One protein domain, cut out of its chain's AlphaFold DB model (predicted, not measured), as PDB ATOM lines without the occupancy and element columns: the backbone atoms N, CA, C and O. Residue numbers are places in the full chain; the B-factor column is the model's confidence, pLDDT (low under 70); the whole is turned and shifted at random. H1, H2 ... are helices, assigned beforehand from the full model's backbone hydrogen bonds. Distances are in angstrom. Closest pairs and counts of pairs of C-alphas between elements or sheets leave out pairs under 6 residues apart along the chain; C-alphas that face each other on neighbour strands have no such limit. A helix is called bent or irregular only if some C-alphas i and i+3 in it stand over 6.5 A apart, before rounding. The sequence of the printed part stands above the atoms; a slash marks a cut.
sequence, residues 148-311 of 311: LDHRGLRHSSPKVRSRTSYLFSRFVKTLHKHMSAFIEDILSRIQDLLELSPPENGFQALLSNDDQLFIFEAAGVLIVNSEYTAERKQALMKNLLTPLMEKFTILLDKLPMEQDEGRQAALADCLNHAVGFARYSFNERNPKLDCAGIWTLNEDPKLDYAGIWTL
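Overview. This is residues 148 to 311 of the 311 residues of the protein "Exportin-T" of Acipenser ruthenus (UniProt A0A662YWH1). Helix H3 is the core of a flat helical body, with H1, H2 and the first arm of the bent helix H4, H4a, packed round it; the second arm, H4b, and H5 form a hairpin that carries the body's length onward, and H5 reaches back to H3. After H5 a tail with the short helices H6 and H7 runs on, and residues 295 to 307 stick out. The printed part has 164 residues, with seven named helices, H1 to H7 in chain order, and no named strand; the class is all helix. It is compact, with a radius of gyration of the C-alphas of 16.6 A, and spans 50 by 43 by 23 A.

Along the chain. H1, residues 158 to 178, begins with C-alpha 158 at (131.459, 84.056, 78.416) and is 29.4 A long; it has a kink of 45 degrees near residue 172 and is irregular, with C-alphas 174 and 177 8.2 A apart. H2, residues 180 to 194, 20.9 A long, is irregular too, with C-alphas 181 and 184 7.8 A apart. H3, residues 209 to 225, is 24.4 A long. H4, residues 230 to 254, was assigned as one helix by its hydrogen bonds but is bent, with C-alphas 240 and 243 7.1 A apart; its arms are H4a, residues 230 to 240, and H4b, residues 243 to 254. H5, residues 261 to 283, 31.7 A long, starts at C-alpha 261 (115.041, 101.646, 91.924). H6 is residues 292 to 295, and H7, residues 305 to 310, ends at C-alpha 310 (106.376, 82.308, 100.155).

Arrangement. H3 is the hub, touching four other helices. H1 touches it the same way at a shallow tilt of 10 degrees, the closest C-alphas being Ser 169 and Ala 218, 4.7 A apart. H2, H3 and H4a form an up and down bundle, each running against the one before; H2 and H3 are a hairpin, closest at C-alphas Leu 194 and Gln 212, 6.2 A, and H3 and H4a another, at Ile 223 and Lys 233, 5.8 A. H5 touches H3 with residues 273 to 281 alone, closest at C-alphas Leu 213 and Phe 277, 6.4 A. H4b and H5 are a hairpin at a tilt of 36 degrees, only just steep. H6 is close to H4a but not clearly touching, and H7 touches no helix. Every O i to N i+4 pair is within hydrogen-bond range in H4a and H4b; the count is 15 of 17 in H1, 7 of 11 in H2, 12 of 13 in H3, 18 of 19 in H5 and 0 of 2 in H7, where 2 of 3 O i to N i+3 pairs are within range, and H6 is too short for an O i to N i+4 pair.

Size, cuts and confidence. The two C-alphas farthest apart, of His 178 and Gln 259, are 50.6 A apart. The printed part has no cut; the link from H2 to H3, 14 residues, is long. The mean pLDDT of the printed part is 70.2, and 65 residues are under 70, among them 197 to 204 and 276 to 311.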
ATOM      1  N   LEU A 148     138.451  73.374  85.017       63.25
ATOM      2  CA  LEU A 148     138.282  74.281  86.152       63.25
ATOM      3  C   LEU A 148     139.092  75.579  86.040       63.25
ATOM      4  O   LEU A 148     138.746  76.546  86.711       63.25
ATOM      5  N   ASP A 149     140.142  75.661  85.223       66.12
ATOM      6  CA  ASP A 149     141.053  76.819  85.215       66.12
ATOM      7  C   ASP A 149     140.719  77.890  84.145       66.12
ATOM      8  O   ASP A 149     139.598  77.963  83.632       66.12
ATOM      9  N   HIS A 150     141.678  78.779  83.840       62.19
ATOM     10  CA  HIS A 150     141.569  79.868  82.850       62.19
ATOM     11  C   HIS A 150     141.265  79.395  81.421       62.19
ATOM     12  O   HIS A 150     140.901  80.205  80.570       62.19
ATOM     13  N   ARG A 151     141.373  78.096  81.152       56.34
ATOM     14  CA  ARG A 151     141.022  77.479  79.870       56.34
ATOM     15  C   ARG A 151     139.562  77.026  79.823       56.34
ATOM     16  O   ARG A 151     139.021  76.847  78.735       56.34
ATOM     17  N   GLY A 152     138.911  76.895  80.981       68.94
ATOM     18  CA  GLY A 152     137.534  76.436  81.124       68.94
ATOM     19  C   GLY A 152     136.645  77.434  81.865       68.94
ATOM     20  O   GLY A 152     136.196  78.424  81.282       68.94
ATOM     21  N   LEU A 153     136.358  77.175  83.145       76.56
ATOM     22  CA  LEU A 153     135.445  77.989  83.963       76.56
ATOM     23  C   LEU A 153     135.907  79.440  84.137       76.56
ATOM     24  O   LEU A 153     135.082  80.314  84.391       76.56
ATOM     25  N   ARG A 154     137.201  79.719  83.952       82.38
ATOM     26  CA  ARG A 154     137.773  81.071  84.048       82.38
ATOM     27  C   ARG A 154     138.193  81.652  82.696       82.38
ATOM     28  O   ARG A 154     138.946  82.620  82.642       82.38
ATOM     29  N   HIS A 155     137.707  81.077  81.599       72.56
ATOM     30  CA  HIS A 155     138.030  81.535  80.250       72.56
ATOM     31  C   HIS A 155     137.512  82.954  79.973       72.56
ATOM     32  O   HIS A 155     136.448  83.339  80.447       72.56
ATOM     33  N   SER A 156     138.220  83.740  79.156       69.50
ATOM     34  CA  SER A 156     137.859  85.137  78.848       69.50
ATOM     35  C   SER A 156     136.497  85.278  78.146       69.50
ATOM     36  O   SER A 156     135.735  86.201  78.430       69.50
ATOM     37  N   SER A 157     136.156  84.328  77.270       64.50
ATOM     38  CA  SER A 157     134.867  84.261  76.560       64.50
ATOM     39  C   SER A 157     133.725  83.734  77.449       64.50
ATOM     40  O   SER A 157     133.787  82.574  77.869       64.50
ATOM     41  N   PRO A 158     132.631  84.502  77.651       69.88
ATOM     42  CA  PRO A 158     131.459  84.056  78.416       69.88
ATOM     43  C   PRO A 158     130.791  82.799  77.847       69.88
ATOM     44  O   PRO A 158     130.358  81.931  78.596       69.88
ATOM     45  N   LYS A 159     130.770  82.645  76.514       55.25
ATOM     46  CA  LYS A 159     130.203  81.451  75.857       55.25
ATOM     47  C   LYS A 159     130.962  80.177  76.230       55.25
ATOM     48  O   LYS A 159     130.355  79.122  76.393       55.25
ATOM     49  N   VAL A 160     132.286  80.281  76.354       53.09
ATOM     50  CA  VAL A 160     133.141  79.157  76.752       53.09
ATOM     51  C   VAL A 160     132.894  78.819  78.213       53.09
ATOM     52  O   VAL A 160     132.652  77.657  78.513       53.09
ATOM     53  N   ARG A 161     132.850  79.818  79.103       75.00
ATOM     54  CA  ARG A 161     132.541  79.595  80.523       75.00
ATOM     55  C   ARG A 161     131.192  78.908  80.719       75.00
ATOM     56  O   ARG A 161     131.121  77.941  81.473       75.00
ATOM     57  N   SER A 162     130.166  79.326  79.980       70.06
ATOM     58  CA  SER A 162     128.843  78.708  80.066       70.06
ATOM     59  C   SER A 162     128.839  77.255  79.601       70.06
ATOM     60  O   SER A 162     128.399  76.346  80.311       70.06
ATOM     61  N   ARG A 163     129.450  76.991  78.439       57.88
ATOM     62  CA  ARG A 163     129.580  75.624  77.930       57.88
ATOM     63  C   ARG A 163     130.376  74.735  78.886       57.88
ATOM     64  O   ARG A 163     129.981  73.594  79.113       57.88
ATOM     65  N   THR A 164     131.467  75.251  79.442       63.69
ATOM     66  CA  THR A 164     132.324  74.528  80.384       63.69
ATOM     67  C   THR A 164     131.608  74.265  81.708       63.69
ATOM     68  O   THR A 164     131.695  73.149  82.206       63.69
ATOM     69  N   SER A 165     130.821  75.212  82.223       77.75
ATOM     70  CA  SER A 165     130.020  75.035  83.448       77.75
ATOM     71  C   SER A 165     129.019  73.889  83.305       77.75
ATOM     72  O   SER A 165     128.986  72.975  84.133       77.75
ATOM     73  N   TYR A 166     128.291  73.852  82.186       70.44
ATOM     74  CA  TYR A 166     127.383  72.750  81.861       70.44
ATOM     75  C   TYR A 166     128.106  71.399  81.721       70.44
ATOM     76  O   TYR A 166     127.657  70.380  82.256       70.44
ATOM     77  N   LEU A 167     129.223  71.364  80.983       59.59
ATOM     78  CA  LEU A 167     129.981  70.129  80.758       59.59
ATOM     79  C   LEU A 167     130.599  69.598  82.053       59.59
ATOM     80  O   LEU A 167     130.560  68.390  82.277       59.59
ATOM     81  N   PHE A 168     131.099  70.485  82.915       78.06
ATOM     82  CA  PHE A 168     131.627  70.134  84.228       78.06
ATOM     83  C   PHE A 168     130.545  69.515  85.123       78.06
ATOM     84  O   PHE A 168     130.755  68.424  85.652       78.06
ATOM     85  N   SER A 169     129.352  70.123  85.208       76.38
ATOM     86  CA  SER A 169     128.211  69.522  85.928       76.38
ATOM     87  C   SER A 169     127.887  68.117  85.407       76.38
ATOM     88  O   SER A 169     127.763  67.163  86.180       76.38
ATOM     89  N   ARG A 170     127.825  67.932  84.082       66.12
ATOM     90  CA  ARG A 170     127.546  66.620  83.474       66.12
ATOM     91  C   ARG A 170     128.647  65.589  83.741       66.12
ATOM     92  O   ARG A 170     128.334  64.419  83.981       66.12
ATOM     93  N   PHE A 171     129.908  66.008  83.684       67.69
ATOM     94  CA  PHE A 171     131.068  65.180  84.007       67.69
ATOM     95  C   PHE A 171     130.984  64.676  85.451       67.69
ATOM     96  O   PHE A 171     130.985  63.464  85.679       67.69
ATOM     97  N   VAL A 172     130.790  65.589  86.406       75.12
ATOM     98  CA  VAL A 172     130.663  65.266  87.831       75.12
ATOM     99  C   VAL A 172     129.487  64.323  88.078       75.12
ATOM    100  O   VAL A 172     129.649  63.292  88.726       75.12
ATOM    101  N   LYS A 173     128.317  64.592  87.491       69.69
ATOM    102  CA  LYS A 173     127.156  63.688  87.586       69.69
ATOM    103  C   LYS A 173     127.471  62.267  87.132       69.69
ATOM    104  O   LYS A 173     126.999  61.318  87.752       69.69
ATOM    105  N   THR A 174     128.272  62.120  86.081       65.62
ATOM    106  CA  THR A 174     128.607  60.811  85.507       65.62
ATOM    107  C   THR A 174     129.659  60.073  86.335       65.62
ATOM    108  O   THR A 174     129.544  58.863  86.506       65.62
ATOM    109  N   LEU A 175     130.653  60.786  86.876       62.72
ATOM    110  CA  LEU A 175     131.850  60.175  87.460       62.72
ATOM    111  C   LEU A 175     132.073  60.401  88.952       62.72
ATOM    112  O   LEU A 175     133.072  59.914  89.471       62.72
ATOM    113  N   HIS A 176     131.149  61.049  89.662       71.69
ATOM    114  CA  HIS A 176     131.272  61.367  91.091       71.69
ATOM    115  C   HIS A 176     131.808  60.216  91.966       71.69
ATOM    116  O   HIS A 176     132.573  60.470  92.892       71.69
ATOM    117  N   LYS A 177     131.474  58.955  91.653       71.31
ATOM    118  CA  LYS A 177     131.942  57.766  92.390       71.31
ATOM    119  C   LYS A 177     133.462  57.588  92.385       71.31
ATOM    120  O   LYS A 177     134.013  57.078  93.348       71.31
ATOM    121  N   HIS A 178     134.136  58.027  91.327       61.59
ATOM    122  CA  HIS A 178     135.589  57.903  91.175       61.59
ATOM    123  C   HIS A 178     136.337  59.153  91.653       61.59
ATOM    124  O   HIS A 178     137.560  59.190  91.618       61.59
ATOM    125  N   MET A 179     135.619  60.189  92.096       67.25
ATOM    126  CA  MET A 179     136.197  61.502  92.398       67.25
ATOM    127  C   MET A 179     136.464  61.726  93.889       67.25
ATOM    128  O   MET A 179     136.892  62.813  94.257       67.25
ATOM    129  N   SER A 180     136.232  60.718  94.740       73.31
ATOM    130  CA  SER A 180     136.256  60.836  96.209       73.31
ATOM    131  C   SER A 180     137.543  61.473  96.753       73.31
ATOM    132  O   SER A 180     137.486  62.361  97.598       73.31
ATOM    133  N   ALA A 181     138.703  61.092  96.207       69.81
ATOM    134  CA  ALA A 181     140.003  61.623  96.628       69.81
ATOM    135  C   ALA A 181     140.226  63.108  96.277       69.81
ATOM    136  O   ALA A 181     141.093  63.742  96.862       69.81
ATOM    137  N   PHE A 182     139.441  63.669  95.353       75.06
ATOM    138  CA  PHE A 182     139.649  65.008  94.789       75.06
ATOM    139  C   PHE A 182     138.566  66.005  95.200       75.06
ATOM    140  O   PHE A 182     138.606  67.159  94.781       75.06
ATOM    141  N   ILE A 183     137.568  65.578  95.981       83.25
ATOM    142  CA  ILE A 183     136.396  66.403  96.300       83.25
ATOM    143  C   ILE A 183     136.818  67.717  96.947       83.25
ATOM    144  O   ILE A 183     136.397  68.774  96.492       83.25
ATOM    145  N   GLU A 184     137.657  67.667  97.978       85.12
ATOM    146  CA  GLU A 184     138.059  68.868  98.717       85.12
ATOM    147  C   GLU A 184     138.865  69.835  97.840       85.12
ATOM    148  O   GLU A 184     138.584  71.035  97.828       85.12
ATOM    149  N   ASP A 185     139.778  69.309  97.021       80.62
ATOM    150  CA  ASP A 185     140.543  70.107  96.064       80.62
ATOM    151  C   ASP A 185     139.634  70.765  95.023       80.62
ATOM    152  O   ASP A 185     139.779  71.952  94.729       80.62
ATOM    153  N   ILE A 186     138.659  70.027  94.490       84.94
ATOM    154  CA  ILE A 186     137.684  70.561  93.535       84.94
ATOM    155  C   ILE A 186     136.844  71.655  94.191       84.94
ATOM    156  O   ILE A 186     136.707  72.729  93.605       84.94
ATOM    157  N   LEU A 187     136.322  71.417  95.398       89.00
ATOM    158  CA  LEU A 187     135.524  72.396  96.140       89.00
ATOM    159  C   LEU A 187     136.326  73.674  96.418       89.00
ATOM    160  O   LEU A 187     135.805  74.769  96.215       89.00
ATOM    161  N   SER A 188     137.602  73.552  96.792       87.25
ATOM    162  CA  SER A 188     138.475  74.713  97.013       87.25
ATOM    163  C   SER A 188     138.697  75.532  95.733       87.25
ATOM    164  O   SER A 188     138.688  76.760  95.764       87.25
ATOM    165  N   ARG A 189     138.830  74.865  94.578       85.62
ATOM    166  CA  ARG A 189     139.106  75.495  93.275       85.62
ATOM    167  C   ARG A 189     137.890  76.116  92.601       85.62
ATOM    168  O   ARG A 189     138.068  76.812  91.602       85.62
ATOM    169  N   ILE A 190     136.679  75.835  93.068       88.75
ATOM    170  CA  ILE A 190     135.452  76.442  92.531       88.75
ATOM    171  C   ILE A 190     134.873  77.510  93.461       88.75
ATOM    172  O   ILE A 190     133.923  78.175  93.069       88.75
ATOM    173  N   GLN A 191     135.410  77.683  94.672       86.44
ATOM    174  CA  GLN A 191     134.789  78.511  95.708       86.44
ATOM    175  C   GLN A 191     134.656  79.993  95.316       86.44
ATOM    176  O   GLN A 191     133.596  80.582  95.505       86.44
ATOM    177  N   ASP A 192     135.680  80.569  94.692       86.94
ATOM    178  CA  ASP A 192     135.669  81.929  94.128       86.94
ATOM    179  C   ASP A 192     134.654  82.098  92.983       86.94
ATOM    180  O   ASP A 192     134.155  83.197  92.747       86.94
ATOM    181  N   LEU A 193     134.306  81.018  92.274       87.56
ATOM    182  CA  LEU A 193     133.315  81.051  91.191       87.56
ATOM    183  C   LEU A 193     131.874  81.138  91.706       87.56
ATOM    184  O   LEU A 193     130.978  81.494  90.938       87.56
ATOM    185  N   LEU A 194     131.655  80.801  92.979       86.06
ATOM    186  CA  LEU A 194     130.347  80.731  93.635       86.06
ATOM    187  C   LEU A 194     129.992  82.007  94.407       86.06
ATOM    188  O   LEU A 194     128.928  82.101  95.018       86.06
ATOM    189  N   GLU A 195     130.875  83.001  94.393       80.56
ATOM    190  CA  GLU A 195     130.648  84.259  95.084       80.56
ATOM    191  C   GLU A 195     129.530  85.091  94.437       80.56
ATOM    192  O   GLU A 195     129.558  85.395  93.240       80.56
ATOM    193  N   LEU A 196     128.589  85.565  95.263       75.38
ATOM    194  CA  LEU A 196     127.649  86.609  94.853       75.38
ATOM    195  C   LEU A 196     128.417  87.906  94.591       75.38
ATOM    196  O   LEU A 196     129.162  88.388  95.454       75.38
ATOM    197  N   SER A 197     128.223  88.468  93.403       69.69
ATOM    198  CA  SER A 197     128.804  89.750  93.004       69.69
ATOM    199  C   SER A 197     127.668  90.724  92.684       69.69
ATOM    200  O   SER A 197     127.131  90.673  91.576       69.69
ATOM    201  N   PRO A 198     127.257  91.586  93.633       65.00
ATOM    202  CA  PRO A 198     126.283  92.627  93.342       65.00
ATOM    203  C   PRO A 198     126.889  93.630  92.342       65.00
ATOM    204  O   PRO A 198     128.072  93.967  92.448       65.00
ATOM    205  N   PRO A 199     126.104  94.159  91.391       58.50
ATOM    206  CA  PRO A 199     126.608  95.062  90.352       58.50
ATOM    207  C   PRO A 199     127.064  96.444  90.865       58.50
ATOM    208  O   PRO A 199     127.536  97.259  90.073       58.50
ATOM    209  N   GLU A 200     126.975  96.705  92.175       55.91
ATOM    210  CA  GLU A 200     127.310  97.976  92.837       55.91
ATOM    211  C   GLU A 200     128.731  98.490  92.531       55.91
ATOM    212  O   GLU A 200     128.937  99.699  92.452       55.91
ATOM    213  N   ASN A 201     129.707  97.599  92.308       54.25
ATOM    214  CA  ASN A 201     131.123  97.976  92.186       54.25
ATOM    215  C   ASN A 201     131.651  98.030  90.739       54.25
ATOM    216  O   ASN A 201     132.854  98.186  90.536       54.25
ATOM    217  N   GLY A 202     130.799  97.840  89.722       54.22
ATOM    218  CA  GLY A 202     131.241  97.738  88.320       54.22
ATOM    219  C   GLY A 202     132.019  96.454  87.985       54.22
ATOM    220  O   GLY A 202     132.428  96.260  86.842       54.22
ATOM    221  N   PHE A 203     132.193  95.556  88.958       55.59
ATOM    222  CA  PHE A 203     132.729  94.215  88.756       55.59
ATOM    223  C   PHE A 203     131.589  93.266  88.387       55.59
ATOM    224  O   PHE A 203     130.694  93.013  89.190       55.59
ATOM    225  N   GLN A 204     131.615  92.743  87.162       63.66
ATOM    226  CA  GLN A 204     130.731  91.650  86.761       63.66
ATOM    227  C   GLN A 204     131.242  90.331  87.341       63.66
ATOM    228  O   GLN A 204     132.443  90.056  87.287       63.66
ATOM    229  N   ALA A 205     130.320  89.509  87.851       72.62
ATOM    230  CA  ALA A 205     130.612  88.124  88.196       72.62
ATOM    231  C   ALA A 205     131.269  87.419  87.002       72.62
ATOM    232  O   ALA A 205     130.898  87.638  85.843       72.62
ATOM    233  N   LEU A 206     132.251  86.559  87.279       82.50
ATOM    234  CA  LEU A 206     132.927  85.825  86.216       82.50
ATOM    235  C   LEU A 206     131.943  84.892  85.498       82.50
ATOM    236  O   LEU A 206     131.897  84.865  84.268       82.50
ATOM    237  N   LEU A 207     131.133  84.155  86.255       85.19
ATOM    238  CA  LEU A 207     130.081  83.287  85.737       85.19
ATOM    239  C   LEU A 207     128.731  84.011  85.724       85.19
ATOM    240  O   LEU A 207     128.474  84.863  86.572       85.19
ATOM    241  N   SER A 208     127.874  83.665  84.760       84.56
ATOM    242  CA  SER A 208     126.473  84.090  84.800       84.56
ATOM    243  C   SER A 208     125.723  83.362  85.920       84.56
ATOM    244  O   SER A 208     126.184  82.329  86.408       84.56
ATOM    245  N   ASN A 209     124.550  83.872  86.299       84.12
ATOM    246  CA  ASN A 209     123.696  83.230  87.299       84.12
ATOM    247  C   ASN A 209     123.384  81.767  86.919       84.12
ATOM    248  O   ASN A 209     123.619  80.857  87.711       84.12
ATOM    249  N   ASP A 210     122.976  81.519  85.671       82.50
ATOM    250  CA  ASP A 210     122.693  80.164  85.174       82.50
ATOM    251  C   ASP A 210     123.927  79.249  85.229       82.50
ATOM    252  O   ASP A 210     123.834  78.072  85.583       82.50
ATOM    253  N   ASP A 211     125.108  79.788  84.922       85.50
ATOM    254  CA  ASP A 211     126.349  79.017  84.945       85.50
ATOM    255  C   ASP A 211     126.771  78.657  86.373       85.50
ATOM    256  O   ASP A 211     127.200  77.528  86.620       85.50
ATOM    257  N   GLN A 212     126.609  79.584  87.324       89.50
ATOM    258  CA  GLN A 212     126.867  79.325  88.742       89.50
ATOM    259  C   GLN A 212     125.980  78.200  89.282       89.50
ATOM    260  O   GLN A 212     126.468  77.382  90.062       89.50
ATOM    261  N   LEU A 213     124.721  78.094  88.832       86.62
ATOM    262  CA  LEU A 213     123.837  76.991  89.228       86.62
ATOM    263  C   LEU A 213     124.416  75.623  88.840       86.62
ATOM    264  O   LEU A 213     124.360  74.696  89.650       86.62
ATOM    265  N   PHE A 214     125.047  75.489  87.665       85.19
ATOM    266  CA  PHE A 214     125.718  74.236  87.287       85.19
ATOM    267  C   PHE A 214     126.892  73.895  88.211       85.19
ATOM    268  O   PHE A 214     127.103  72.722  88.523       85.19
ATOM    269  N   ILE A 215     127.659  74.893  88.655       90.75
ATOM    270  CA  ILE A 215     128.818  74.670  89.535       90.75
ATOM    271  C   ILE A 215     128.366  74.273  90.935       90.75
ATOM    272  O   ILE A 215     128.876  73.306  91.503       90.75
ATOM    273  N   PHE A 216     127.365  74.969  91.461       89.19
ATOM    274  CA  PHE A 216     126.717  74.629  92.717       89.19
ATOM    275  C   PHE A 216     126.134  73.211  92.708       89.19
ATOM    276  O   PHE A 216     126.337  72.441  93.649       89.19
ATOM    277  N   GLU A 217     125.446  72.839  91.630       85.62
ATOM    278  CA  GLU A 217     124.909  71.493  91.450       85.62
ATOM    279  C   GLU A 217     126.025  70.439  91.441       85.62
ATOM    280  O   GLU A 217     125.925  69.420  92.127       85.62
ATOM    281  N   ALA A 218     127.111  70.690  90.707       87.06
ATOM    282  CA  ALA A 218     128.263  69.797  90.660       87.06
ATOM    283  C   ALA A 218     128.888  69.610  92.056       87.06
ATOM    284  O   ALA A 218     129.123  68.478  92.483       87.06
ATOM    285  N   ALA A 219     129.085  70.701  92.800       91.44
ATOM    286  CA  ALA A 219     129.581  70.668  94.175       91.44
ATOM    287  C   ALA A 219     128.670  69.832  95.090       91.44
ATOM    288  O   ALA A 219     129.146  68.961  95.822       91.44
ATOM    289  N   GLY A 220     127.353  70.036  94.992       90.06
ATOM    290  CA  GLY A 220     126.362  69.260  95.733       90.06
ATOM    291  C   GLY A 220     126.425  67.768  95.407       90.06
ATOM    292  O   GLY A 220     126.469  66.942  96.319       90.06
ATOM    293  N   VAL A 221     126.506  67.406  94.123       86.81
ATOM    294  CA  VAL A 221     126.630  66.008  93.675       86.81
ATOM    295  C   VAL A 221     127.886  65.343  94.242       86.81
ATOM    296  O   VAL A 221     127.785  64.205  94.710       86.81
ATOM    297  N   LEU A 222     129.035  66.028  94.242       86.88
ATOM    298  CA  LEU A 222     130.281  65.506  94.818       86.88
ATOM    299  C   LEU A 222     130.130  65.236  96.316       86.88
ATOM    300  O   LEU A 222     130.406  64.128  96.769       86.88
ATOM    301  N   ILE A 223     129.638  66.216  97.081       90.25
ATOM    302  CA  ILE A 223     129.498  66.094  98.538       90.25
ATOM    303  C   ILE A 223     128.515  64.974  98.891       90.25
ATOM    304  O   ILE A 223     128.836  64.087  99.686       90.25
ATOM    305  N   VAL A 224     127.331  64.980  98.279       88.38
ATOM    306  CA  VAL A 224     126.243  64.041  98.588       88.38
ATOM    307  C   VAL A 224     126.636  62.598  98.294       88.38
ATOM    308  O   VAL A 224     126.396  61.713  99.123       88.38
ATOM    309  N   ASN A 225     127.251  62.358  97.136       81.12
ATOM    310  CA  ASN A 225     127.589  61.009  96.689       81.12
ATOM    311  C   ASN A 225     128.990  60.553  97.127       81.12
ATOM    312  O   ASN A 225     129.406  59.461  96.749       81.12
ATOM    313  N   SER A 226     129.700  61.350  97.930       84.75
ATOM    314  CA  SER A 226     130.971  60.942  98.534       84.75
ATOM    315  C   SER A 226     130.799  59.773  99.511       84.75
ATOM    316  O   SER A 226     129.715  59.542 100.059       84.75
ATOM    317  N   GLU A 227     131.888  59.061  99.782       86.00
ATOM    318  CA  GLU A 227     131.934  57.991 100.792       86.00
ATOM    319  C   GLU A 227     132.193  58.522 102.215       86.00
ATOM    320  O   GLU A 227     132.370  57.754 103.155       86.00
ATOM    321  N   TYR A 228     132.202  59.848 102.394       87.19
ATOM    322  CA  TYR A 228     132.414  60.484 103.690       87.19
ATOM    323  C   TYR A 228     131.263  60.238 104.675       87.19
ATOM    324  O   TYR A 228     130.122  59.967 104.287       87.19
ATOM    325  N   THR A 229     131.551  60.402 105.971       91.12
ATOM    326  CA  THR A 229     130.525  60.337 107.021       91.12
ATOM    327  C   THR A 229     129.511  61.476 106.880       91.12
ATOM    328  O   THR A 229     129.780  62.496 106.236       91.12
ATOM    329  N   ALA A 230     128.339  61.317 107.497       89.69
ATOM    330  CA  ALA A 230     127.290  62.335 107.467       89.69
ATOM    331  C   ALA A 230     127.788  63.684 108.018       89.69
ATOM    332  O   ALA A 230     127.529  64.729 107.424       89.69
ATOM    333  N   GLU A 231     128.588  63.653 109.084       91.06
ATOM    334  CA  GLU A 231     129.167  64.835 109.726       91.06
ATOM    335  C   GLU A 231     130.144  65.548 108.787       91.06
ATOM    336  O   GLU A 231     130.130  66.775 108.678       91.06
ATOM    337  N   ARG A 232     130.974  64.792 108.052       90.94
ATOM    338  CA  ARG A 232     131.916  65.379 107.090       90.94
ATOM    339  C   ARG A 232     131.187  65.972 105.886       90.94
ATOM    340  O   ARG A 232     131.528  67.077 105.473       90.94
ATOM    341  N   LYS A 233     130.153  65.300 105.367       88.94
ATOM    342  CA  LYS A 233     129.290  65.850 104.304       88.94
ATOM    343  C   LYS A 233     128.608  67.142 104.746       88.94
ATOM    344  O   LYS A 233     128.603  68.112 103.991       88.94
ATOM    345  N   GLN A 234     128.091  67.179 105.975       86.75
ATOM    346  CA  GLN A 234     127.488  68.377 106.556       86.75
ATOM    347  C   GLN A 234     128.507  69.515 106.680       86.75
ATOM    348  O   GLN A 234     128.196  70.643 106.308       86.75
ATOM    349  N   ALA A 235     129.724  69.232 107.152       90.31
ATOM    350  CA  ALA A 235     130.783  70.234 107.257       90.31
ATOM    351  C   ALA A 235     131.177  70.808 105.885       90.31
ATOM    352  O   ALA A 235     131.281  72.025 105.741       90.31
ATOM    353  N   LEU A 236     131.340  69.957 104.866       88.56
ATOM    354  CA  LEU A 236     131.651  70.394 103.500       88.56
ATOM    355  C   LEU A 236     130.517  71.228 102.897       88.56
ATOM    356  O   LEU A 236     130.776  72.288 102.331       88.56
ATOM    357  N   MET A 237     129.266  70.789 103.061       90.00
ATOM    358  CA  MET A 237     128.101  71.549 102.604       90.00
ATOM    359  C   MET A 237     128.010  72.897 103.322       90.00
ATOM    360  O   MET A 237     127.809  73.922 102.685       90.00
ATOM    361  N   LYS A 238     128.230  72.932 104.639       87.06
ATOM    362  CA  LYS A 238     128.251  74.182 105.402       87.06
ATOM    363  C   LYS A 238     129.320  75.135 104.868       87.06
ATOM    364  O   LYS A 238     128.991  76.268 104.548       87.06
ATOM    365  N   ASN A 239     130.555  74.664 104.691       89.38
ATOM    366  CA  ASN A 239     131.660  75.480 104.178       89.38
ATOM    367  C   ASN A 239     131.394  76.023 102.765       89.38
ATOM    368  O   ASN A 239     131.785  77.149 102.465       89.38
ATOM    369  N   LEU A 240     130.716  75.246 101.916       88.31
ATOM    370  CA  LEU A 240     130.304  75.674 100.580       88.31
ATOM    371  C   LEU A 240     129.290  76.830 100.637       88.31
ATOM    372  O   LEU A 240     129.355  77.745  99.821       88.31
ATOM    373  N   LEU A 241     128.358  76.789 101.595       86.38
ATOM    374  CA  LEU A 241     127.223  77.716 101.666       86.38
ATOM    375  C   LEU A 241     127.441  78.917 102.577       86.38
ATOM    376  O   LEU A 241     126.777  79.931 102.392       86.38
ATOM    377  N   THR A 242     128.355  78.846 103.543       86.69
ATOM    378  CA  THR A 242     128.616  79.956 104.467       86.69
ATOM    379  C   THR A 242     128.914  81.277 103.741       86.69
ATOM    380  O   THR A 242     128.214  82.245 104.034       86.69
ATOM    381  N   PRO A 243     129.813  81.340 102.735       86.56
ATOM    382  CA  PRO A 243     130.086  82.597 102.030       86.56
ATOM    383  C   PRO A 243     128.863  83.151 101.284       86.56
ATOM    384  O   PRO A 243     128.683  84.366 101.182       86.56
ATOM    385  N   LEU A 244     128.009  82.258 100.768       84.94
ATOM    386  CA  LEU A 244     126.761  82.619 100.098       84.94
ATOM    387  C   LEU A 244     125.775  83.246 101.092       84.94
ATOM    388  O   LEU A 244     125.230  84.312 100.818       84.94
ATOM    389  N   MET A 245     125.584  82.608 102.250       83.75
ATOM    390  CA  MET A 245     124.658  83.066 103.292       83.75
ATOM    391  C   MET A 245     125.106  84.386 103.923       83.75
ATOM    392  O   MET A 245     124.285  85.279 104.105       83.75
ATOM    393  N   GLU A 246     126.402  84.549 104.203       87.00
ATOM    394  CA  GLU A 246     126.953  85.798 104.745       87.00
ATOM    395  C   GLU A 246     126.715  86.976 103.790       87.00
ATOM    396  O   GLU A 246     126.222  88.028 104.206       87.00
ATOM    397  N   LYS A 247     126.995  86.792 102.490       84.44
ATOM    398  CA  LYS A 247     126.699  87.819 101.481       84.44
ATOM    399  C   LYS A 247     125.198  88.055 101.329       84.44
ATOM    400  O   LYS A 247     124.794  89.208 101.209       84.44
ATOM    401  N   PHE A 248     124.375  87.008 101.359       85.50
ATOM    402  CA  PHE A 248     122.919  87.129 101.279       85.50
ATOM    403  C   PHE A 248     122.364  88.020 102.395       85.50
ATOM    404  O   PHE A 248     121.620  88.951 102.102       85.50
ATOM    405  N   THR A 249     122.770  87.802 103.650       86.69
ATOM    406  CA  THR A 249     122.335  88.630 104.788       86.69
ATOM    407  C   THR A 249     122.727  90.096 104.600       86.69
ATOM    408  O   THR A 249     121.886  90.975 104.755       86.69
ATOM    409  N   ILE A 250     123.963  90.367 104.169       87.50
ATOM    410  CA  ILE A 250     124.426  91.739 103.900       87.50
ATOM    411  C   ILE A 250     123.580  92.413 102.808       87.50
ATOM    412  O   ILE A 250     123.242  93.590 102.925       87.50
ATOM    413  N   LEU A 251     123.257  91.696 101.728       85.06
ATOM    414  CA  LEU A 251     122.452  92.235 100.628       85.06
ATOM    415  C   LEU A 251     120.986  92.434 101.033       85.06
ATOM    416  O   LEU A 251     120.374  93.423 100.630       85.06
ATOM    417  N   LEU A 252     120.443  91.538 101.856       86.06
ATOM    418  CA  LEU A 252     119.084  91.633 102.380       86.06
ATOM    419  C   LEU A 252     118.915  92.863 103.280       86.06
ATOM    420  O   LEU A 252     117.936  93.588 103.132       86.06
ATOM    421  N   ASP A 253     119.894  93.145 104.144       88.44
ATOM    422  CA  ASP A 253     119.891  94.329 105.012       88.44
ATOM    423  C   ASP A 253     120.008  95.642 104.213       88.44
ATOM    424  O   ASP A 253     119.471  96.678 104.614       88.44
ATOM    425  N   LYS A 254     120.688  95.609 103.058       86.12
ATOM    426  CA  LYS A 254     120.830  96.758 102.148       86.12
ATOM    427  C   LYS A 254     119.581  97.037 101.313       86.12
ATOM    428  O   LYS A 254     119.290  98.199 101.041       86.12
ATOM    429  N   LEU A 255     118.840  96.004 100.911       86.19
ATOM    430  CA  LEU A 255     117.682  96.117 100.019       86.19
ATOM    431  C   LEU A 255     116.635  97.178 100.444       86.19
ATOM    432  O   LEU A 255     116.225  97.964  99.586       86.19
ATOM    433  N   PRO A 256     116.203  97.264 101.723       86.50
ATOM    434  CA  PRO A 256     115.239  98.282 102.157       86.50
ATOM    435  C   PRO A 256     115.852  99.681 102.327       86.50
ATOM    436  O   PRO A 256     115.115 100.659 102.443       86.50
ATOM    437  N   MET A 257     117.183  99.786 102.389       87.81
ATOM    438  CA  MET A 257     117.909 101.050 102.547       87.81
ATOM    439  C   MET A 257     118.187 101.724 101.194       87.81
ATOM    440  O   MET A 257     118.373 102.942 101.149       87.81
ATOM    441  N   GLU A 258     118.223 100.950 100.106       86.38
ATOM    442  CA  GLU A 258     118.520 101.438  98.760       86.38
ATOM    443  C   GLU A 258     117.353 102.255  98.188       86.38
ATOM    444  O   GLU A 258     116.200 101.826  98.201       86.38
ATOM    445  N   GLN A 259     117.668 103.459  97.707       85.62
ATOM    446  CA  GLN A 259     116.685 104.432  97.211       85.62
ATOM    447  C   GLN A 259     116.643 104.473  95.680       85.62
ATOM    448  O   GLN A 259     115.683 104.976  95.099       85.62
ATOM    449  N   ASP A 260     117.691 103.977  95.018       88.12
ATOM    450  CA  ASP A 260     117.731 103.864  93.566       88.12
ATOM    451  C   ASP A 260     116.992 102.597  93.114       88.12
ATOM    452  O   ASP A 260     117.429 101.481  93.393       88.12
ATOM    453  N   GLU A 261     115.878 102.763  92.392       83.94
ATOM    454  CA  GLU A 261     115.041 101.646  91.924       83.94
ATOM    455  C   GLU A 261     115.828 100.630  91.075       83.94
ATOM    456  O   GLU A 261     115.585  99.425  91.160       83.94
ATOM    457  N   GLY A 262     116.802 101.088  90.279       81.69
ATOM    458  CA  GLY A 262     117.628 100.219  89.437       81.69
ATOM    459  C   GLY A 262     118.581  99.343  90.251       81.69
ATOM    460  O   GLY A 262     118.716  98.146  89.984       81.69
ATOM    461  N   ARG A 263     119.220  99.913  91.275       80.62
ATOM    462  CA  ARG A 263     120.077  99.170  92.212       80.62
ATOM    463  C   ARG A 263     119.271  98.266  93.127       80.62
ATOM    464  O   ARG A 263     119.682  97.132  93.352       80.62
ATOM    465  N   GLN A 264     118.113  98.723  93.594       83.25
ATOM    466  CA  GLN A 264     117.212  97.915  94.406       83.25
ATOM    467  C   GLN A 264     116.731  96.675  93.637       83.25
ATOM    468  O   GLN A 264     116.774  95.570  94.180       83.25
ATOM    469  N   ALA A 265     116.361  96.819  92.359       82.94
ATOM    470  CA  ALA A 265     116.012  95.686  91.499       82.94
ATOM    471  C   ALA A 265     117.194  94.718  91.311       82.94
ATOM    472  O   ALA A 265     117.034  93.509  91.451       82.94
ATOM    473  N   ALA A 266     118.402  95.238  91.084       80.75
ATOM    474  CA  ALA A 266     119.592  94.406  90.929       80.75
ATOM    475  C   ALA A 266     119.985  93.646  92.215       80.75
ATOM    476  O   ALA A 266     120.466  92.512  92.146       80.75
ATOM    477  N   LEU A 267     119.773  94.251  93.389       82.31
ATOM    478  CA  LEU A 267     119.922  93.585  94.685       82.31
ATOM    479  C   LEU A 267     118.897  92.456  94.841       82.31
ATOM    480  O   LEU A 267     119.273  91.345  95.214       82.31
ATOM    481  N   ALA A 268     117.630  92.713  94.501       83.25
ATOM    482  CA  ALA A 268     116.574  91.701  94.531       83.25
ATOM    483  C   ALA A 268     116.866  90.528  93.579       83.25
ATOM    484  O   ALA A 268     116.715  89.372  93.972       83.25
ATOM    485  N   ASP A 269     117.363  90.793  92.368       81.25
ATOM    486  CA  ASP A 269     117.770  89.755  91.413       81.25
ATOM    487  C   ASP A 269     118.935  88.903  91.941       81.25
ATOM    488  O   ASP A 269     118.946  87.680  91.783       81.25
ATOM    489  N   CYS A 270     119.907  89.526  92.615       80.69
ATOM    490  CA  CYS A 270     121.032  88.823  93.232       80.69
ATOM    491  C   CYS A 270     120.577  87.923  94.397       80.69
ATOM    492  O   CYS A 270     121.032  86.782  94.517       80.69
ATOM    493  N   LEU A 271     119.635  88.404  95.214       82.94
ATOM    494  CA  LEU A 271     119.009  87.625  96.286       82.94
ATOM    495  C   LEU A 271     118.184  86.455  95.722       82.94
ATOM    496  O   LEU A 271     118.330  85.327  96.190       82.94
ATOM    497  N   ASN A 272     117.385  86.684  94.675       82.06
ATOM    498  CA  ASN A 272     116.622  85.632  93.993       82.06
ATOM    499  C   ASN A 272     117.531  84.533  93.426       82.06
ATOM    500  O   ASN A 272     117.227  83.346  93.552       82.06
ATOM    501  N   HIS A 273     118.669  84.910  92.842       80.62
ATOM    502  CA  HIS A 273     119.670  83.956  92.360       80.62
ATOM    503  C   HIS A 273     120.246  83.093  93.493       80.62
ATOM    504  O   HIS A 273     120.299  81.867  93.378       80.62
ATOM    505  N   ALA A 274     120.593  83.710  94.626       79.12
ATOM    506  CA  ALA A 274     121.069  82.992  95.808       79.12
ATOM    507  C   ALA A 274     120.031  81.982  96.340       79.12
ATOM    508  O   ALA A 274     120.385  80.858  96.703       79.12
ATOM    509  N   VAL A 275     118.742  82.343  96.327       74.75
ATOM    510  CA  VAL A 275     117.633  81.437  96.684       74.75
ATOM    511  C   VAL A 275     117.457  80.321  95.647       74.75
ATOM    512  O   VAL A 275     117.135  79.182  96.002       74.75
ATOM    513  N   GLY A 276     117.728  80.602  94.371       68.69
ATOM    514  CA  GLY A 276     117.714  79.623  93.282       68.69
ATOM    515  C   GLY A 276     118.558  78.383  93.582       68.69
ATOM    516  O   GLY A 276     118.130  77.267  93.280       68.69
ATOM    517  N   PHE A 277     119.688  78.546  94.273       66.12
ATOM    518  CA  PHE A 277     120.515  77.431  94.734       66.12
ATOM    519  C   PHE A 277     119.808  76.531  95.763       66.12
ATOM    520  O   PHE A 277     119.830  75.300  95.638       66.12
ATOM    521  N   ALA A 278     119.162  77.133  96.767       60.22
ATOM    522  CA  ALA A 278     118.399  76.394  97.769       60.22
ATOM    523  C   ALA A 278     117.249  75.631  97.101       60.22
ATOM    524  O   ALA A 278     117.004  74.471  97.407       60.22
ATOM    525  N   ARG A 279     116.595  76.217  96.097       54.91
ATOM    526  CA  ARG A 279     115.535  75.536  95.349       54.91
ATOM    527  C   ARG A 279     116.059  74.388  94.479       54.91
ATOM    528  O   ARG A 279     115.453  73.317  94.464       54.91
ATOM    529  N   TYR A 280     117.180  74.574  93.781       47.62
ATOM    530  CA  TYR A 280     117.766  73.546  92.909       47.62
ATOM    531  C   TYR A 280     118.303  72.340  93.688       47.62
ATOM    532  O   TYR A 280     118.105  71.201  93.271       47.62
ATOM    533  N   SER A 281     118.900  72.578  94.858       46.66
ATOM    534  CA  SER A 281     119.394  71.513  95.740       46.66
ATOM    535  C   SER A 281     118.275  70.623  96.300       46.66
ATOM    536  O   SER A 281     118.526  69.467  96.635       46.66
ATOM    537  N   PHE A 282     117.046  71.144  96.391       41.44
ATOM    538  CA  PHE A 282     115.895  70.435  96.957       41.44
ATOM    539  C   PHE A 282     114.958  69.812  95.906       41.44
ATOM    540  O   PHE A 282     114.290  68.825  96.216       41.44
ATOM    541  N   ASN A 283     114.887  70.343  94.678       37.81
ATOM    542  CA  ASN A 283     113.786  70.013  93.758       37.81
ATOM    543  C   ASN A 283     114.119  69.027  92.618       37.81
ATOM    544  O   ASN A 283     113.201  68.576  91.935       37.81
ATOM    545  N   GLU A 284     115.376  68.609  92.418       37.84
ATOM    546  CA  GLU A 284     115.695  67.549  91.445       37.84
ATOM    547  C   GLU A 284     116.343  66.301  92.080       37.84
ATOM    548  O   GLU A 284     117.553  66.160  92.203       37.84
ATOM    549  N   ARG A 285     115.477  65.314  92.361       40.19
ATOM    550  CA  ARG A 285     115.760  63.861  92.323       40.19
ATOM    551  C   ARG A 285     116.722  63.273  93.365       40.19
ATOM    552  O   ARG A 285     117.570  62.454  93.014       40.19
ATOM    553  N   ASN A 286     116.505  63.523  94.655       38.16
ATOM    554  CA  ASN A 286     117.007  62.597  95.679       38.16
ATOM    555  C   ASN A 286     116.086  62.516  96.914       38.16
ATOM    556  O   ASN A 286     116.283  63.258  97.870       38.16
ATOM    557  N   PRO A 287     115.127  61.568  96.972       37.34
ATOM    558  CA  PRO A 287     114.267  61.367  98.149       37.34
ATOM    559  C   PRO A 287     115.014  60.842  99.395       37.34
ATOM    560  O   PRO A 287     114.384  60.491 100.385       37.34
ATOM    561  N   LYS A 288     116.350  60.739  99.348       38.34
ATOM    562  CA  LYS A 288     117.204  60.254 100.447       38.34
ATOM    563  C   LYS A 288     117.877  61.364 101.254       38.34
ATOM    564  O   LYS A 288     118.510  61.064 102.260       38.34
ATOM    565  N   LEU A 289     117.760  62.614 100.822       39.94
ATOM    566  CA  LEU A 289     118.219  63.769 101.579       39.94
ATOM    567  C   LEU A 289     116.996  64.494 102.113       39.94
ATOM    568  O   LEU A 289     116.511  65.453 101.520       39.94
ATOM    569  N   ASP A 290     116.509  64.030 103.259       37.28
ATOM    570  CA  ASP A 290     115.762  64.906 104.153       37.28
ATOM    571  C   ASP A 290     116.749  65.931 104.748       37.28
ATOM    572  O   ASP A 290     117.201  65.836 105.887       37.28
ATOM    573  N   CYS A 291     117.171  66.885 103.914       37.94
ATOM    574  CA  CYS A 291     117.996  68.019 104.319       37.94
ATOM    575  C   CYS A 291     117.212  69.024 105.170       37.94
ATOM    576  O   CYS A 291     117.827  69.961 105.682       37.94
ATOM    577  N   ALA A 292     115.896  68.843 105.359       35.12
ATOM    578  CA  ALA A 292     115.136  69.662 106.298       35.12
ATOM    579  C   ALA A 292     115.718  69.519 107.715       35.12
ATOM    580  O   ALA A 292     115.861  70.515 108.414       35.12
ATOM    581  N   GLY A 293     116.195  68.324 108.085       32.22
ATOM    582  CA  GLY A 293     116.874  68.068 109.361       32.22
ATOM    583  C   GLY A 293     118.220  68.785 109.557       32.22
ATOM    584  O   GLY A 293     118.653  68.974 110.689       32.22
ATOM    585  N   ILE A 294     118.898  69.195 108.478       36.47
ATOM    586  CA  ILE A 294     120.211  69.869 108.563       36.47
ATOM    587  C   ILE A 294     120.046  71.362 108.889       36.47
ATOM    588  O   ILE A 294     120.928  71.952 109.513       36.47
ATOM    589  N   TRP A 295     118.909  71.958 108.515       31.52
ATOM    590  CA  TRP A 295     118.604  73.373 108.748       31.52
ATOM    591  C   TRP A 295     117.700  73.621 109.965       31.52
ATOM    592  O   TRP A 295     117.691  74.732 110.481       31.52
ATOM    593  N   THR A 296     116.996  72.608 110.480       33.41
ATOM    594  CA  THR A 296     116.134  72.736 111.674       33.41
ATOM    595  C   THR A 296     116.882  72.678 113.011       33.41
ATOM    596  O   THR A 296     116.290  72.941 114.051       33.41
ATOM    597  N   LEU A 297     118.181  72.362 113.024       29.91
ATOM    598  CA  LEU A 297     118.951  72.182 114.267       29.91
ATOM    599  C   LEU A 297     119.599  73.459 114.830       29.91
ATOM    600  O   LEU A 297     120.268  73.388 115.855       29.91
ATOM    601  N   ASN A 298     119.388  74.617 114.204       33.41
ATOM    602  CA  ASN A 298     119.801  75.915 114.742       33.41
ATOM    603  C   ASN A 298     118.694  76.950 114.488       33.41
ATOM    604  O   ASN A 298     118.864  77.905 113.734       33.41
ATOM    605  N   GLU A 299     117.534  76.743 115.114       33.78
ATOM    606  CA  GLU A 299     116.561  77.819 115.305       33.78
ATOM    607  C   GLU A 299     117.187  78.870 116.233       33.78
ATOM    608  O   GLU A 299     117.143  78.760 117.457       33.78
ATOM    609  N   ASP A 300     117.815  79.889 115.645       35.41
ATOM    610  CA  ASP A 300     117.985  81.172 116.315       35.41
ATOM    611  C   ASP A 300     116.608  81.863 116.271       35.41
ATOM    612  O   ASP A 300     116.144  82.217 115.182       35.41
ATOM    613  N   PRO A 301     115.902  82.038 117.405       35.44
ATOM    614  CA  PRO A 301     114.491  82.451 117.442       35.44
ATOM    615  C   PRO A 301     114.223  83.881 116.931       35.44
ATOM    616  O   PRO A 301     113.118  84.397 117.085       35.44
ATOM    617  N   LYS A 302     115.225  84.550 116.349       34.19
ATOM    618  CA  LYS A 302     115.124  85.893 115.767       34.19
ATOM    619  C   LYS A 302     115.079  85.922 114.240       34.19
ATOM    620  O   LYS A 302     114.727  86.963 113.692       34.19
ATOM    621  N   LEU A 303     115.416  84.828 113.560       36.00
ATOM    622  CA  LEU A 303     115.371  84.740 112.100       36.00
ATOM    623  C   LEU A 303     114.291  83.734 111.706       36.00
ATOM    624  O   LEU A 303     114.540  82.539 111.576       36.00
ATOM    625  N   ASP A 304     113.066  84.232 111.547       31.94
ATOM    626  CA  ASP A 304     111.966  83.461 110.976       31.94
ATOM    627  C   ASP A 304     112.215  83.245 109.473       31.94
ATOM    628  O   ASP A 304     111.770  84.006 108.612       31.94
ATOM    629  N   TYR A 305     112.979  82.199 109.154       35.72
ATOM    630  CA  TYR A 305     113.241  81.765 107.783       35.72
ATOM    631  C   TYR A 305     111.989  81.205 107.088       35.72
ATOM    632  O   TYR A 305     112.046  80.971 105.882       35.72
ATOM    633  N   ALA A 306     110.854  81.012 107.781       28.14
ATOM    634  CA  ALA A 306     109.617  80.538 107.156       28.14
ATOM    635  C   ALA A 306     109.034  81.568 106.169       28.14
ATOM    636  O   ALA A 306     108.418  81.183 105.176       28.14
ATOM    637  N   GLY A 307     109.295  82.864 106.383       29.39
ATOM    638  CA  GLY A 307     108.842  83.947 105.502       29.39
ATOM    639  C   GLY A 307     109.581  84.059 104.162       29.39
ATOM    640  O   GLY A 307     109.105  84.755 103.271       29.39
ATOM    641  N   ILE A 308     110.718  83.373 103.988       33.47
ATOM    642  CA  ILE A 308     111.490  83.390 102.730       33.47
ATOM    643  C   ILE A 308     110.903  82.407 101.696       33.47
ATOM    644  O   ILE A 308     111.160  82.534 100.505       33.47
ATOM    645  N   TRP A 309     110.064  81.455 102.117       29.95
ATOM    646  CA  TRP A 309     109.553  80.375 101.259       29.95
ATOM    647  C   TRP A 309     108.217  80.676 100.561       29.95
ATOM    648  O   TRP A 309     107.662  79.794  99.902       29.95
ATOM    649  N   THR A 310     107.681  81.889 100.706       26.34
ATOM    650  CA  THR A 310     106.376  82.308 100.155       26.34
ATOM    651  C   THR A 310     106.446  83.423  99.102       26.34
ATOM    652  O   THR A 310     105.393  83.903  98.678       26.34
ATOM    653  N   LEU A 311     107.643  83.789  98.634       27.31
ATOM    654  CA  LEU A 311     107.874  84.671  97.477       27.31
ATOM    655  C   LEU A 311     108.517  83.888  96.325       27.31
ATOM    656  O   LEU A 311     108.147  84.168  95.163       27.31
TER     657      LEU A 311